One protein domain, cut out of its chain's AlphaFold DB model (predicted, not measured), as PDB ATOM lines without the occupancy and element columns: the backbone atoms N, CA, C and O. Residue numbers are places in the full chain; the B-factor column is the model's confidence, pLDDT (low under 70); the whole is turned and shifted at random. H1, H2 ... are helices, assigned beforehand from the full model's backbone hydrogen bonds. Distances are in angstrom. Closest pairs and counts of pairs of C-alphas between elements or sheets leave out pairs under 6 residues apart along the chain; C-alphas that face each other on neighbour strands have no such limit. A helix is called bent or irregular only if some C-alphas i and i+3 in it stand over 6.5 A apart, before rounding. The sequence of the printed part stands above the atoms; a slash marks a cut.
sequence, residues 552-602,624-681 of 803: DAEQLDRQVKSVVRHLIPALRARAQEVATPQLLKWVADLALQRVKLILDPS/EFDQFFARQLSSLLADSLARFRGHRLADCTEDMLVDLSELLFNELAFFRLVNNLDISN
ATOM      1  N   ASP A 552      30.445  13.525  50.320       70.50
ATOM      2  CA  ASP A 552      30.254  13.710  51.761       70.50
ATOM      3  C   ASP A 552      29.557  12.462  52.324       70.50
ATOM      4  O   ASP A 552      28.327  12.337  52.311       70.50
ATOM      5  N   ALA A 553      30.375  11.494  52.746       73.44
ATOM      6  CA  ALA A 553      29.931  10.220  53.292       73.44
ATOM      7  C   ALA A 553      29.038  10.411  54.529       73.44
ATOM      8  O   ALA A 553      28.120   9.623  54.740       73.44
ATOM      9  N   GLU A 554      29.234  11.487  55.301       76.00
ATOM     10  CA  GLU A 554      28.418  11.794  56.477       76.00
ATOM     11  C   GLU A 554      27.035  12.332  56.094       76.00
ATOM     12  O   GLU A 554      26.038  12.053  56.765       76.00
ATOM     13  N   GLN A 555      26.936  13.123  55.021       77.62
ATOM     14  CA  GLN A 555      25.641  13.555  54.489       77.62
ATOM     15  C   GLN A 555      24.875  12.377  53.878       77.62
ATOM     16  O   GLN A 555      23.659  12.275  54.051       77.62
ATOM     17  N   LEU A 556      25.581  11.478  53.194       83.25
ATOM     18  CA  LEU A 556      24.994  10.277  52.618       83.25
ATOM     19  C   LEU A 556      24.486   9.313  53.701       83.25
ATOM     20  O   LEU A 556      23.342   8.866  53.643       83.25
ATOM     21  N   ASP A 557      25.287   9.059  54.732       83.94
ATOM     22  CA  ASP A 557      24.889   8.253  55.887       83.94
ATOM     23  C   ASP A 557      23.655   8.844  56.596       83.94
ATOM     24  O   ASP A 557      22.708   8.122  56.913       83.94
ATOM     25  N   ARG A 558      23.573  10.176  56.741       84.88
ATOM     26  CA  ARG A 558      22.365  10.854  57.252       84.88
ATOM     27  C   ARG A 558      21.130  10.613  56.375       84.88
ATOM     28  O   ARG A 558      20.032  10.440  56.912       84.88
ATOM     29  N   GLN A 559      21.289  10.576  55.052       84.38
ATOM     30  CA  GLN A 559      20.205  10.279  54.110       84.38
ATOM     31  C   GLN A 559      19.757   8.816  54.197       84.38
ATOM     32  O   GLN A 559      18.561   8.559  54.342       84.38
ATOM     33  N   VAL A 560      20.696   7.865  54.212       88.31
ATOM     34  CA  VAL A 560      20.399   6.431  54.365       88.31
ATOM     35  C   VAL A 560      19.721   6.162  55.710       88.31
ATOM     36  O   VAL A 560      18.660   5.538  55.752       88.31
ATOM     37  N   LYS A 561      20.236   6.731  56.808       88.50
ATOM     38  CA  LYS A 561      19.604   6.659  58.137       88.50
ATOM     39  C   LYS A 561      18.201   7.260  58.151       88.50
ATOM     40  O   LYS A 561      17.332   6.747  58.852       88.50
ATOM     41  N   SER A 562      17.949   8.320  57.380       87.31
ATOM     42  CA  SER A 562      16.601   8.874  57.219       87.31
ATOM     43  C   SER A 562      15.664   7.874  56.540       87.31
ATOM     44  O   SER A 562      14.561   7.651  57.040       87.31
ATOM     45  N   VAL A 563      16.096   7.208  55.464       87.31
ATOM     46  CA  VAL A 563      15.298   6.160  54.800       87.31
ATOM     47  C   VAL A 563      15.013   5.007  55.765       87.31
ATOM     48  O   VAL A 563      13.849   4.665  55.981       87.31
ATOM     49  N   VAL A 564      16.045   4.475  56.425       88.62
ATOM     50  CA  VAL A 564      15.930   3.377  57.402       88.62
ATOM     51  C   VAL A 564      14.990   3.744  58.556       88.62
ATOM     52  O   VAL A 564      14.120   2.952  58.915       88.62
ATOM     53  N   ARG A 565      15.064   4.978  59.079       88.31
ATOM     54  CA  ARG A 565      14.161   5.475  60.135       88.31
ATOM     55  C   ARG A 565      12.685   5.414  59.729       88.31
ATOM     56  O   ARG A 565      11.838   5.192  60.587       88.31
ATOM     57  N   HIS A 566      12.368   5.592  58.448       86.31
ATOM     58  CA  HIS A 566      10.997   5.485  57.943       86.31
ATOM     59  C   HIS A 566      10.586   4.042  57.617       86.31
ATOM     60  O   HIS A 566       9.396   3.728  57.670       86.31
ATOM     61  N   LEU A 567      11.543   3.164  57.302       88.75
ATOM     62  CA  LEU A 567      11.291   1.745  57.048       88.75
ATOM     63  C   LEU A 567      11.048   0.959  58.345       88.75
ATOM     64  O   LEU A 567      10.160   0.112  58.370       88.75
ATOM     65  N   ILE A 568      11.753   1.273  59.439       88.56
ATOM     66  CA  ILE A 568      11.632   0.548  60.717       88.56
ATOM     67  C   ILE A 568      10.173   0.469  61.221       88.56
ATOM     68  O   ILE A 568       9.703  -0.643  61.469       88.56
ATOM     69  N   PRO A 569       9.409   1.575  61.353       87.00
ATOM     70  CA  PRO A 569       8.020   1.507  61.812       87.00
ATOM     71  C   PRO A 569       7.111   0.751  60.836       87.00
ATOM     72  O   PRO A 569       6.202   0.041  61.259       87.00
ATOM     73  N   ALA A 570       7.372   0.881  59.533       85.75
ATOM     74  CA  ALA A 570       6.589   0.270  58.465       85.75
ATOM     75  C   ALA A 570       6.757  -1.260  58.417       85.75
ATOM     76  O   ALA A 570       5.782  -1.984  58.213       85.75
ATOM     77  N   LEU A 571       7.978  -1.748  58.659       86.94
ATOM     78  CA  LEU A 571       8.288  -3.174  58.766       86.94
ATOM     79  C   LEU A 571       7.809  -3.745  60.106       86.94
ATOM     80  O   LEU A 571       7.153  -4.785  60.128       86.94
ATOM     81  N   ARG A 572       8.028  -3.034  61.223       85.81
ATOM     82  CA  ARG A 572       7.575  -3.481  62.554       85.81
ATOM     83  C   ARG A 572       6.054  -3.590  62.663       85.81
ATOM     84  O   ARG A 572       5.566  -4.537  63.272       85.81
ATOM     85  N   ALA A 573       5.298  -2.700  62.015       87.62
ATOM     86  CA  ALA A 573       3.836  -2.795  61.947       87.62
ATOM     87  C   ALA A 573       3.341  -4.092  61.277       87.62
ATOM     88  O   ALA A 573       2.214  -4.519  61.515       87.62
ATOM     89  N   ARG A 574       4.188  -4.730  60.458       85.50
ATOM     90  CA  ARG A 574       3.891  -5.953  59.699       85.50
ATOM     91  C   ARG A 574       4.791  -7.119  60.115       85.50
ATOM     92  O   ARG A 574       4.911  -8.092  59.378       85.50
ATOM     93  N   ALA A 575       5.395  -7.055  61.305       82.88
ATOM     94  CA  ALA A 575       6.377  -8.035  61.778       82.88
ATOM     95  C   ALA A 575       5.848  -9.484  61.785       82.88
ATOM     96  O   ALA A 575       6.601 -10.430  61.569       82.88
ATOM     97  N   GLN A 576       4.542  -9.666  62.003       84.06
ATOM     98  CA  GLN A 576       3.902 -10.985  62.047       84.06
ATOM     99  C   GLN A 576       3.579 -11.567  60.657       84.06
ATOM    100  O   GLN A 576       3.210 -12.739  60.560       84.06
ATOM    101  N   GLU A 577       3.709 -10.777  59.586       88.62
ATOM    102  CA  GLU A 577       3.479 -11.227  58.214       88.62
ATOM    103  C   GLU A 577       4.692 -12.005  57.673       88.62
ATOM    104  O   GLU A 577       5.848 -11.761  58.024       88.62
ATOM    105  N   VAL A 578       4.425 -12.965  56.785       89.06
ATOM    106  CA  VAL A 578       5.473 -13.661  56.030       89.06
ATOM    107  C   VAL A 578       5.861 -12.798  54.831       89.06
ATOM    108  O   VAL A 578       4.990 -12.246  54.156       89.06
ATOM    109  N   ALA A 579       7.157 -12.723  54.534       88.75
ATOM    110  CA  ALA A 579       7.730 -12.055  53.373       88.75
ATOM    111  C   ALA A 579       7.216 -12.670  52.058       88.75
ATOM    112  O   ALA A 579       7.824 -13.558  51.450       88.75
ATOM    113  N   THR A 580       6.046 -12.206  51.624       90.44
ATOM    114  CA  THR A 580       5.458 -12.512  50.320       90.44
ATOM    115  C   THR A 580       6.087 -11.624  49.245       90.44
ATOM    116  O   THR A 580       6.528 -10.514  49.540       90.44
ATOM    117  N   PRO A 581       6.104 -12.048  47.968       87.38
ATOM    118  CA  PRO A 581       6.633 -11.215  46.883       87.38
ATOM    119  C   PRO A 581       5.918  -9.858  46.761       87.38
ATOM    120  O   PRO A 581       6.535  -8.876  46.366       87.38
ATOM    121  N   GLN A 582       4.636  -9.780  47.136       89.19
ATOM    122  CA  GLN A 582       3.883  -8.522  47.173       89.19
ATOM    123  C   GLN A 582       4.348  -7.606  48.312       89.19
ATOM    124  O   GLN A 582       4.494  -6.403  48.104       89.19
ATOM    125  N   LEU A 583       4.616  -8.170  49.494       88.38
ATOM    126  CA  LEU A 583       5.150  -7.427  50.633       88.38
ATOM    127  C   LEU A 583       6.565  -6.913  50.348       88.38
ATOM    128  O   LEU A 583       6.832  -5.740  50.565       88.38
ATOM    129  N   LEU A 584       7.443  -7.750  49.791       89.94
ATOM    130  CA  LEU A 584       8.809  -7.359  49.426       89.94
ATOM    131  C   LEU A 584       8.821  -6.272  48.343       89.94
ATOM    132  O   LEU A 584       9.560  -5.298  48.455       89.94
ATOM    133  N   LYS A 585       7.939  -6.384  47.342       89.25
ATOM    134  CA  LYS A 585       7.728  -5.319  46.356       89.25
ATOM    135  C   LYS A 585       7.298  -4.012  47.026       89.25
ATOM    136  O   LYS A 585       7.833  -2.962  46.700       89.25
ATOM    137  N   TRP A 586       6.372  -4.075  47.981       91.56
ATOM    138  CA  TRP A 586       5.936  -2.898  48.729       91.56
ATOM    139  C   TRP A 586       7.070  -2.268  49.555       91.56
ATOM    140  O   TRP A 586       7.175  -1.045  49.596       91.56
ATOM    141  N   VAL A 587       7.949  -3.073  50.164       89.19
ATOM    142  CA  VAL A 587       9.138  -2.576  50.882       89.19
ATOM    143  C   VAL A 587      10.110  -1.878  49.924       89.19
ATOM    144  O   VAL A 587      10.571  -0.779  50.233       89.19
ATOM    145  N   ALA A 588      10.368  -2.460  48.747       89.06
ATOM    146  CA  ALA A 588      11.179  -1.824  47.706       89.06
ATOM    147  C   ALA A 588      10.570  -0.489  47.248       89.06
ATOM    148  O   ALA A 588      11.266   0.525  47.198       89.06
ATOM    149  N   ASP A 589       9.265  -0.468  46.966       88.19
ATOM    150  CA  ASP A 589       8.548   0.732  46.524       88.19
ATOM    151  C   ASP A 589       8.576   1.831  47.607       88.19
ATOM    152  O   ASP A 589       8.767   3.009  47.296       88.19
ATOM    153  N   LEU A 590       8.473   1.456  48.889       88.44
ATOM    154  CA  LEU A 590       8.578   2.376  50.023       88.44
ATOM    155  C   LEU A 590       9.991   2.966  50.163       88.44
ATOM    156  O   LEU A 590      10.128   4.173  50.377       88.44
ATOM    157  N   ALA A 591      11.038   2.146  50.020       88.31
ATOM    158  CA  ALA A 591      12.425   2.611  50.039       88.31
ATOM    159  C   ALA A 591      12.695   3.595  48.885       88.31
ATOM    160  O   ALA A 591      13.205   4.692  49.112       88.31
ATOM    161  N   LEU A 592      12.251   3.261  47.669       87.75
ATOM    162  CA  LEU A 592      12.362   4.126  46.489       87.75
ATOM    163  C   LEU A 592      11.618   5.448  46.654       87.75
ATOM    164  O   LEU A 592      12.132   6.493  46.267       87.75
ATOM    165  N   GLN A 593      10.413   5.425  47.227       87.00
ATOM    166  CA  GLN A 593       9.643   6.642  47.474       87.00
ATOM    167  C   GLN A 593      10.393   7.595  48.415       87.00
ATOM    168  O   GLN A 593      10.385   8.806  48.201       87.00
ATOM    169  N   ARG A 594      11.065   7.058  49.439       85.44
ATOM    170  CA  ARG A 594      11.871   7.853  50.376       85.44
ATOM    171  C   ARG A 594      13.147   8.384  49.741       85.44
ATOM    172  O   ARG A 594      13.498   9.527  50.004       85.44
ATOM    173  N   VAL A 595      13.793   7.600  48.884       85.12
ATOM    174  CA  VAL A 595      14.957   8.052  48.114       85.12
ATOM    175  C   VAL A 595      14.575   9.175  47.150       85.12
ATOM    176  O   VAL A 595      15.249  10.194  47.126       85.12
ATOM    177  N   LYS A 596      13.450   9.064  46.435       84.00
ATOM    178  CA  LYS A 596      12.955  10.140  45.555       84.00
ATOM    179  C   LYS A 596      12.698  11.446  46.307       84.00
ATOM    180  O   LYS A 596      13.129  12.495  45.861       84.00
ATOM    181  N   LEU A 597      12.101  11.372  47.498       80.75
ATOM    182  CA  LEU A 597      11.910  12.541  48.369       80.75
ATOM    183  C   LEU A 597      13.225  13.200  48.818       80.75
ATOM    184  O   LEU A 597      13.216  14.370  49.178       80.75
ATOM    185  N   ILE A 598      14.330  12.453  48.849       76.69
ATOM    186  CA  ILE A 598      15.666  12.973  49.169       76.69
ATOM    187  C   ILE A 598      16.324  13.603  47.933       76.69
ATOM    188  O   ILE A 598      17.115  14.533  48.078       76.69
ATOM    189  N   LEU A 599      16.014  13.084  46.743       71.38
ATOM    190  CA  LEU A 599      16.548  13.552  45.465       71.38
ATOM    191  C   LEU A 599      15.801  14.774  44.913       71.38
ATOM    192  O   LEU A 599      16.416  15.552  44.200       71.38
ATOM    193  N   ASP A 600      14.533  14.987  45.284       65.81
ATOM    194  CA  ASP A 600      13.739  16.158  44.894       65.81
ATOM    195  C   ASP A 600      13.958  17.343  45.873       65.81
ATOM    196  O   ASP A 600      13.319  17.397  46.932       65.81
ATOM    197  N   PRO A 601      14.781  18.362  45.545       54.06
ATOM    198  CA  PRO A 601      15.096  19.471  46.458       54.06
ATOM    199  C   PRO A 601      13.917  20.426  46.730       54.06
ATOM    200  O   PRO A 601      14.029  21.319  47.564       54.06
ATOM    201  N   SER A 602      12.772  20.261  46.057       48.66
ATOM    202  CA  SER A 602      11.586  21.116  46.250       48.66
ATOM    203  C   SER A 602      10.740  20.763  47.482       48.66
ATOM    204  O   SER A 602       9.855  21.534  47.856       48.66
ATOM    205  N   GLU A 624      15.153  12.488  33.712       64.25
ATOM    206  CA  GLU A 624      15.357  11.231  32.980       64.25
ATOM    207  C   GLU A 624      16.425  10.366  33.662       64.25
ATOM    208  O   GLU A 624      16.227   9.158  33.830       64.25
ATOM    209  N   PHE A 625      17.505  10.994  34.137       70.81
ATOM    210  CA  PHE A 625      18.548  10.336  34.922       70.81
ATOM    211  C   PHE A 625      18.023   9.835  36.277       70.81
ATOM    212  O   PHE A 625      18.228   8.671  36.621       70.81
ATOM    213  N   ASP A 626      17.242  10.641  36.997       77.81
ATOM    214  CA  ASP A 626      16.583  10.260  38.253       77.81
ATOM    215  C   ASP A 626      15.581   9.123  38.047       77.81
ATOM    216  O   ASP A 626      15.468   8.194  38.856       77.81
ATOM    217  N   GLN A 627      14.846   9.157  36.931       77.81
ATOM    218  CA  GLN A 627      13.919   8.095  36.563       77.81
ATOM    219  C   GLN A 627      14.656   6.801  36.201       77.81
ATOM    220  O   GLN A 627      14.167   5.714  36.524       77.81
ATOM    221  N   PHE A 628      15.824   6.897  35.568       77.38
ATOM    222  CA  PHE A 628      16.688   5.758  35.283       77.38
ATOM    223  C   PHE A 628      17.296   5.172  36.563       77.38
ATOM    224  O   PHE A 628      17.133   3.976  36.810       77.38
ATOM    225  N   PHE A 629      17.886   6.002  37.426       84.75
ATOM    226  CA  PHE A 629      18.412   5.591  38.727       84.75
ATOM    227  C   PHE A 629      17.333   4.907  39.570       84.75
ATOM    228  O   PHE A 629      17.537   3.810  40.083       84.75
ATOM    229  N   ALA A 630      16.128   5.481  39.628       81.56
ATOM    230  CA  ALA A 630      15.007   4.871  40.332       81.56
ATOM    231  C   ALA A 630      14.602   3.502  39.752       81.56
ATOM    232  O   ALA A 630      14.188   2.622  40.507       81.56
ATOM    233  N   ARG A 631      14.708   3.296  38.430       84.00
ATOM    234  CA  ARG A 631      14.449   1.988  37.794       84.00
ATOM    235  C   ARG A 631      15.539   0.972  38.130       84.00
ATOM    236  O   ARG A 631      15.208  -0.172  38.432       84.00
ATOM    237  N   GLN A 632      16.807   1.376  38.109       87.75
ATOM    238  CA  GLN A 632      17.925   0.497  38.458       87.75
ATOM    239  C   GLN A 632      17.894   0.105  39.931       87.75
ATOM    240  O   GLN A 632      17.906  -1.084  40.251       87.75
ATOM    241  N   LEU A 633      17.729   1.089  40.813       88.94
ATOM    242  CA  LEU A 633      17.590   0.866  42.242       88.94
ATOM    243  C   LEU A 633      16.374  -0.021  42.543       88.94
ATOM    244  O   LEU A 633      16.449  -0.885  43.407       88.94
ATOM    245  N   SER A 634      15.276   0.107  41.789       88.75
ATOM    246  CA  SER A 634      14.114  -0.783  41.920       88.75
ATOM    247  C   SER A 634      14.428  -2.238  41.579       88.75
ATOM    248  O   SER A 634      14.015  -3.131  42.318       88.75
ATOM    249  N   SER A 635      15.177  -2.480  40.499       89.62
ATOM    250  CA  SER A 635      15.622  -3.828  40.132       89.62
ATOM    251  C   SER A 635      16.522  -4.421  41.213       89.62
ATOM    252  O   SER A 635      16.313  -5.548  41.653       89.62
ATOM    253  N   LEU A 636      17.486  -3.637  41.688       90.19
ATOM    254  CA  LEU A 636      18.471  -4.086  42.660       90.19
ATOM    255  C   LEU A 636      17.854  -4.339  44.048       90.19
ATOM    256  O   LEU A 636      18.176  -5.318  44.726       90.19
ATOM    257  N   LEU A 637      16.899  -3.497  44.456       91.00
ATOM    258  CA  LEU A 637      16.088  -3.709  45.656       91.00
ATOM    259  C   LEU A 637      15.221  -4.965  45.530       91.00
ATOM    260  O   LEU A 637      15.103  -5.723  46.487       91.00
ATOM    261  N   ALA A 638      14.628  -5.225  44.362       89.06
ATOM    262  CA  ALA A 638      13.845  -6.440  44.148       89.06
ATOM    263  C   ALA A 638      14.708  -7.710  44.266       89.06
ATOM    264  O   ALA A 638      14.274  -8.682  44.888       89.06
ATOM    265  N   ASP A 639      15.931  -7.683  43.729       91.06
ATOM    266  CA  ASP A 639      16.864  -8.812  43.764       91.06
ATOM    267  C   ASP A 639      17.434  -9.071  45.167       91.06
ATOM    268  O   ASP A 639      17.505 -10.225  45.601       91.06
ATOM    269  N   SER A 640      17.801  -8.016  45.905       91.12
ATOM    270  CA  SER A 640      18.255  -8.143  47.301       91.12
ATOM    271  C   SER A 640      17.137  -8.669  48.204       91.12
ATOM    272  O   SER A 640      17.325  -9.644  48.933       91.12
ATOM    273  N   LEU A 641      15.927  -8.114  48.076       90.44
ATOM    274  CA  LEU A 641      14.783  -8.508  48.893       90.44
ATOM    275  C   LEU A 641      14.262  -9.918  48.587       90.44
ATOM    276  O   LEU A 641      13.667 -10.554  49.461       90.44
ATOM    277  N   ALA A 642      14.501 -10.452  47.384       89.19
ATOM    278  CA  ALA A 642      14.052 -11.789  46.988       89.19
ATOM    279  C   ALA A 642      14.571 -12.908  47.912       89.19
ATOM    280  O   ALA A 642      13.901 -13.936  48.056       89.19
ATOM    281  N   ARG A 643      15.725 -12.707  48.562       90.50
ATOM    282  CA  ARG A 643      16.355 -13.677  49.475       90.50
ATOM    283  C   ARG A 643      15.560 -13.892  50.764       90.50
ATOM    284  O   ARG A 643      15.569 -14.991  51.307       90.50
ATOM    285  N   PHE A 644      14.805 -12.886  51.201       89.31
ATOM    286  CA  PHE A 644      13.990 -12.951  52.417       89.31
ATOM    287  C   PHE A 644      12.631 -13.620  52.202       89.31
ATOM    288  O   PHE A 644      11.858 -13.792  53.145       89.31
ATOM    289  N   ARG A 645      12.309 -14.030  50.968       88.12
ATOM    290  CA  ARG A 645      11.020 -14.639  50.629       88.12
ATOM    291  C   ARG A 645      10.730 -15.861  51.505       88.12
ATOM    292  O   ARG A 645      11.555 -16.757  51.643       88.12
ATOM    293  N   GLY A 646       9.521 -15.912  52.058       84.69
ATOM    294  CA  GLY A 646       9.058 -17.029  52.886       84.69
ATOM    295  C   GLY A 646       9.498 -16.992  54.353       84.69
ATOM    296  O   GLY A 646       9.024 -17.824  55.121       84.69
ATOM    297  N   HIS A 647      10.324 -16.023  54.761       88.56
ATOM    298  CA  HIS A 647      10.679 -15.803  56.166       88.56
ATOM    299  C   HIS A 647       9.654 -14.885  56.842       88.56
ATOM    300  O   HIS A 647       8.978 -14.098  56.173       88.56
ATOM    301  N   ARG A 648       9.491 -14.994  58.163       87.94
ATOM    302  CA  ARG A 648       8.678 -14.033  58.922       87.94
ATOM    303  C   ARG A 648       9.431 -12.720  59.014       87.94
ATOM    304  O   ARG A 648      10.628 -12.723  59.282       87.94
ATOM    305  N   LEU A 649       8.722 -11.609  58.830       86.94
ATOM    306  CA  LEU A 649       9.357 -10.298  58.826       86.94
ATOM    307  C   LEU A 649      10.026  -9.994  60.177       86.94
ATOM    308  O   LEU A 649      11.112  -9.431  60.189       86.94
ATOM    309  N   ALA A 650       9.456 -10.445  61.298       87.56
ATOM    310  CA  ALA A 650      10.061 -10.324  62.629       87.56
ATOM    311  C   ALA A 650      11.488 -10.896  62.718       87.56
ATOM    312  O   ALA A 650      12.326 -10.297  63.381       87.56
ATOM    313  N   ASP A 651      11.757 -12.006  62.028       88.00
ATOM    314  CA  ASP A 651      13.024 -12.733  62.138       88.00
ATOM    315  C   ASP A 651      14.086 -12.201  61.163       88.00
ATOM    316  O   ASP A 651      15.269 -12.445  61.358       88.00
ATOM    317  N   CYS A 652      13.676 -11.488  60.105       91.00
ATOM    318  CA  CYS A 652      14.579 -11.011  59.054       91.00
ATOM    319  C   CYS A 652      14.583  -9.490  58.845       91.00
ATOM    320  O   CYS A 652      15.257  -9.015  57.938       91.00
ATOM    321  N   THR A 653      13.842  -8.707  59.641       88.56
ATOM    322  CA  THR A 653      13.792  -7.236  59.491       88.56
ATOM    323  C   THR A 653      15.163  -6.601  59.695       88.56
ATOM    324  O   THR A 653      15.495  -5.662  58.979       88.56
ATOM    325  N   GLU A 654      15.950  -7.082  60.659       89.44
ATOM    326  CA  GLU A 654      17.281  -6.530  60.936       89.44
ATOM    327  C   GLU A 654      18.230  -6.781  59.763       89.44
ATOM    328  O   GLU A 654      18.730  -5.818  59.185       89.44
ATOM    329  N   ASP A 655      18.358  -8.037  59.328       90.38
ATOM    330  CA  ASP A 655      19.158  -8.418  58.156       90.38
ATOM    331  C   ASP A 655      18.700  -7.684  56.887       90.38
ATOM    332  O   ASP A 655      19.508  -7.171  56.116       90.38
ATOM    333  N   MET A 656      17.384  -7.559  56.691       90.38
ATOM    334  CA  MET A 656      16.808  -6.831  55.564       90.38
ATOM    335  C   MET A 656      17.167  -5.346  55.605       90.38
ATOM    336  O   MET A 656      17.453  -4.761  54.567       90.38
ATOM    337  N   LEU A 657      17.148  -4.711  56.777       91.12
ATOM    338  CA  LEU A 657      17.516  -3.305  56.912       91.12
ATOM    339  C   LEU A 657      19.012  -3.077  56.701       91.12
ATOM    340  O   LEU A 657      19.363  -2.054  56.114       91.12
ATOM    341  N   VAL A 658      19.869  -4.008  57.130       91.31
ATOM    342  CA  VAL A 658      21.313  -3.963  56.856       91.31
ATOM    343  C   VAL A 658      21.552  -4.038  55.351       91.31
ATOM    344  O   VAL A 658      22.097  -3.084  54.794       91.31
ATOM    345  N   ASP A 659      21.025  -5.067  54.680       90.12
ATOM    346  CA  ASP A 659      21.154  -5.246  53.228       90.12
ATOM    347  C   ASP A 659      20.626  -4.025  52.458       90.12
ATOM    348  O   ASP A 659      21.276  -3.521  51.542       90.12
ATOM    349  N   LEU A 660      19.459  -3.501  52.850       90.19
ATOM    350  CA  LEU A 660      18.894  -2.295  52.250       90.19
ATOM    351  C   LEU A 660      19.778  -1.067  52.491       90.19
ATOM    352  O   LEU A 660      19.926  -0.247  51.589       90.19
ATOM    353  N   SER A 661      20.351  -0.907  53.684       91.06
ATOM    354  CA  SER A 661      21.187   0.249  54.018       91.06
ATOM    355  C   SER A 661      22.515   0.249  53.265       91.06
ATOM    356  O   SER A 661      22.894   1.289  52.728       91.06
ATOM    357  N   GLU A 662      23.174  -0.906  53.148       91.69
ATOM    358  CA  GLU A 662      24.409  -1.063  52.376       91.69
ATOM    359  C   GLU A 662      24.156  -0.816  50.891       91.69
ATOM    360  O   GLU A 662      24.899  -0.083  50.235       91.69
ATOM    361  N   LEU A 663      23.058  -1.370  50.371       92.19
ATOM    362  CA  LEU A 663      22.661  -1.172  48.986       92.19
ATOM    363  C   LEU A 663      22.389   0.301  48.686       92.19
ATOM    364  O   LEU A 663      22.932   0.855  47.736       92.19
ATOM    365  N   LEU A 664      21.571   0.951  49.517       90.19
ATOM    366  CA  LEU A 664      21.243   2.363  49.361       90.19
ATOM    367  C   LEU A 664      22.486   3.242  49.477       90.19
ATOM    368  O   LEU A 664      22.613   4.189  48.710       90.19
ATOM    369  N   PHE A 665      23.402   2.932  50.395       88.75
ATOM    370  CA  PHE A 665      24.655   3.665  50.540       88.75
ATOM    371  C   PHE A 665      25.513   3.568  49.272       88.75
ATOM    372  O   PHE A 665      25.928   4.595  48.740       88.75
ATOM    373  N   ASN A 666      25.717   2.360  48.742       89.81
ATOM    374  CA  ASN A 666      26.520   2.149  47.537       89.81
ATOM    375  C   ASN A 666      25.908   2.843  46.310       89.81
ATOM    376  O   ASN A 666      26.600   3.572  45.596       89.81
ATOM    377  N   GLU A 667      24.603   2.675  46.100       89.12
ATOM    378  CA  GLU A 667      23.913   3.228  44.931       89.12
ATOM    379  C   GLU A 667      23.787   4.753  44.993       89.12
ATOM    380  O   GLU A 667      23.973   5.436  43.989       89.12
ATOM    381  N   LEU A 668      23.532   5.331  46.169       85.06
ATOM    382  CA  LEU A 668      23.488   6.787  46.324       85.06
ATOM    383  C   LEU A 668      24.884   7.425  46.266       85.06
ATOM    384  O   LEU A 668      25.014   8.554  45.787       85.06
ATOM    385  N   ALA A 669      25.933   6.729  46.719       83.62
ATOM    386  CA  ALA A 669      27.313   7.165  46.511       83.62
ATOM    387  C   ALA A 669      27.644   7.207  45.013       83.62
ATOM    388  O   ALA A 669      28.195   8.200  44.533       83.62
ATOM    389  N   PHE A 670      27.246   6.171  44.268       82.25
ATOM    390  CA  PHE A 670      27.393   6.126  42.816       82.25
ATOM    391  C   PHE A 670      26.591   7.234  42.122       82.25
ATOM    392  O   PHE A 670      27.143   7.969  41.305       82.25
ATOM    393  N   PHE A 671      25.327   7.429  42.501       82.25
ATOM    394  CA  PHE A 671      24.477   8.496  41.972       82.25
ATOM    395  C   PHE A 671      25.111   9.880  42.154       82.25
ATOM    396  O   PHE A 671      25.201  10.656  41.206       82.25
ATOM    397  N   ARG A 672      25.622  10.178  43.356       78.00
ATOM    398  CA  ARG A 672      26.311  11.446  43.644       78.00
ATOM    399  C   ARG A 672      27.611  11.592  42.861       78.00
ATOM    400  O   ARG A 672      27.931  12.696  42.438       78.00
ATOM    401  N   LEU A 673      28.361  10.507  42.666       76.44
ATOM    402  CA  LEU A 673      29.584  10.529  41.865       76.44
ATOM    403  C   LEU A 673      29.288  10.906  40.411       76.44
ATOM    404  O   LEU A 673      29.958  11.776  39.866       76.44
ATOM    405  N   VAL A 674      28.273  10.281  39.813       73.31
ATOM    406  CA  VAL A 674      27.867  10.554  38.429       73.31
ATOM    407  C   VAL A 674      27.297  11.969  38.301       73.31
ATOM    408  O   VAL A 674      27.727  12.711  37.424       73.31
ATOM    409  N   ASN A 675      26.438  12.396  39.231       69.06
ATOM    410  CA  ASN A 675      25.862  13.742  39.213       69.06
ATOM    411  C   ASN A 675      26.929  14.846  39.379       69.06
ATOM    412  O   ASN A 675      26.922  15.848  38.669       69.06
ATOM    413  N   ASN A 676      27.914  14.653  40.265       62.81
ATOM    414  CA  ASN A 676      29.002  15.620  40.464       62.81
ATOM    415  C   ASN A 676      29.920  15.763  39.232       62.81
ATOM    416  O   ASN A 676      30.531  16.821  39.044       62.81
ATOM    417  N   LEU A 677      30.035  14.722  38.396       58.84
ATOM    418  CA  LEU A 677      30.783  14.778  37.134       58.84
ATOM    419  C   LEU A 677      30.050  15.597  36.062       58.84
ATOM    420  O   LEU A 677      30.709  16.282  35.281       58.84
ATOM    421  N   ASP A 678      28.715  15.575  36.054       56.41
ATOM    422  CA  ASP A 678      27.908  16.348  35.108       56.41
ATOM    423  C   ASP A 678      27.777  17.827  35.520       56.41
ATOM    424  O   ASP A 678      27.975  18.700  34.673       56.41
ATOM    425  N   ILE A 679      27.586  18.137  36.814       54.28
ATOM    426  CA  ILE A 679      27.476  19.526  37.322       54.28
ATOM    427  C   ILE A 679      28.766  20.332  37.086       54.28
ATOM    428  O   ILE A 679      28.722  21.525  36.791       54.28
ATOM    429  N   SER A 680      29.930  19.677  37.142       49.09
ATOM    430  CA  SER A 680      31.228  20.336  36.928       49.09
ATOM    431  C   SER A 680      31.432  20.864  35.493       49.09
ATOM    432  O   SER A 680      32.429  21.543  35.247       49.09
ATOM    433  N   ASN A 681      30.532  20.564  34.545       44.81
ATOM    434  CA  ASN A 681      30.609  21.052  33.162       44.81
ATOM    435  C   ASN A 681      29.773  22.318  32.886       44.81
ATOM    436  O   ASN A 681      30.047  22.979  31.886       44.81
TER     437      ASN A 681
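Overview. This is residues 552 to 602 and 624 to 681 of the 803 residues of an uncharacterized protein of Macrostomum lignano (UniProt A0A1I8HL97). Four helices stand round a ring as an up-and-down bundle, each running against the one before; H4, the longest, packs on H1 and H3, and residues 676 to 681 stick out. The 109 printed residues hold H1 to H4 in order and no named strand: all helix. The whole is compact, radius of gyration of the C-alphas 14.4 A, a rod spanning 50 by 24 by 23 A.

Along the chain. H4, residues 649 to 679, 41.0 A, is irregular, C-alphas 651 and 654 being 7.6 A apart; C-alpha 679 is at (27.476, 19.526, 37.322). H1, residues 553 to 572, 27.8 A, begins at C-alpha (29.931, 10.220, 53.292). H2 is residues 581 to 599, H3 residues 624 to 644.

Arrangement. H4 touches H1, closest C-alphas Val 560 and Ser 661, 6.2 A. Hairpin H3 and H4 has a shallow tilt of 23 degrees, closest C-alphas Phe 644 and Cys 652, 6.9 A. H1 and H3 are apart. O i to N i+4 pairs are within hydrogen-bond range throughout H2, 14 of 16 in H1, 15 of 17 in H3, 25 of 27 in H4.

Size, cuts and confidence. Residues 603 to 623 are cut out, leaving 17.0 A between C-alphas 602 and 624. Low pLDDT: 600 to 602, 624, 675 to 681.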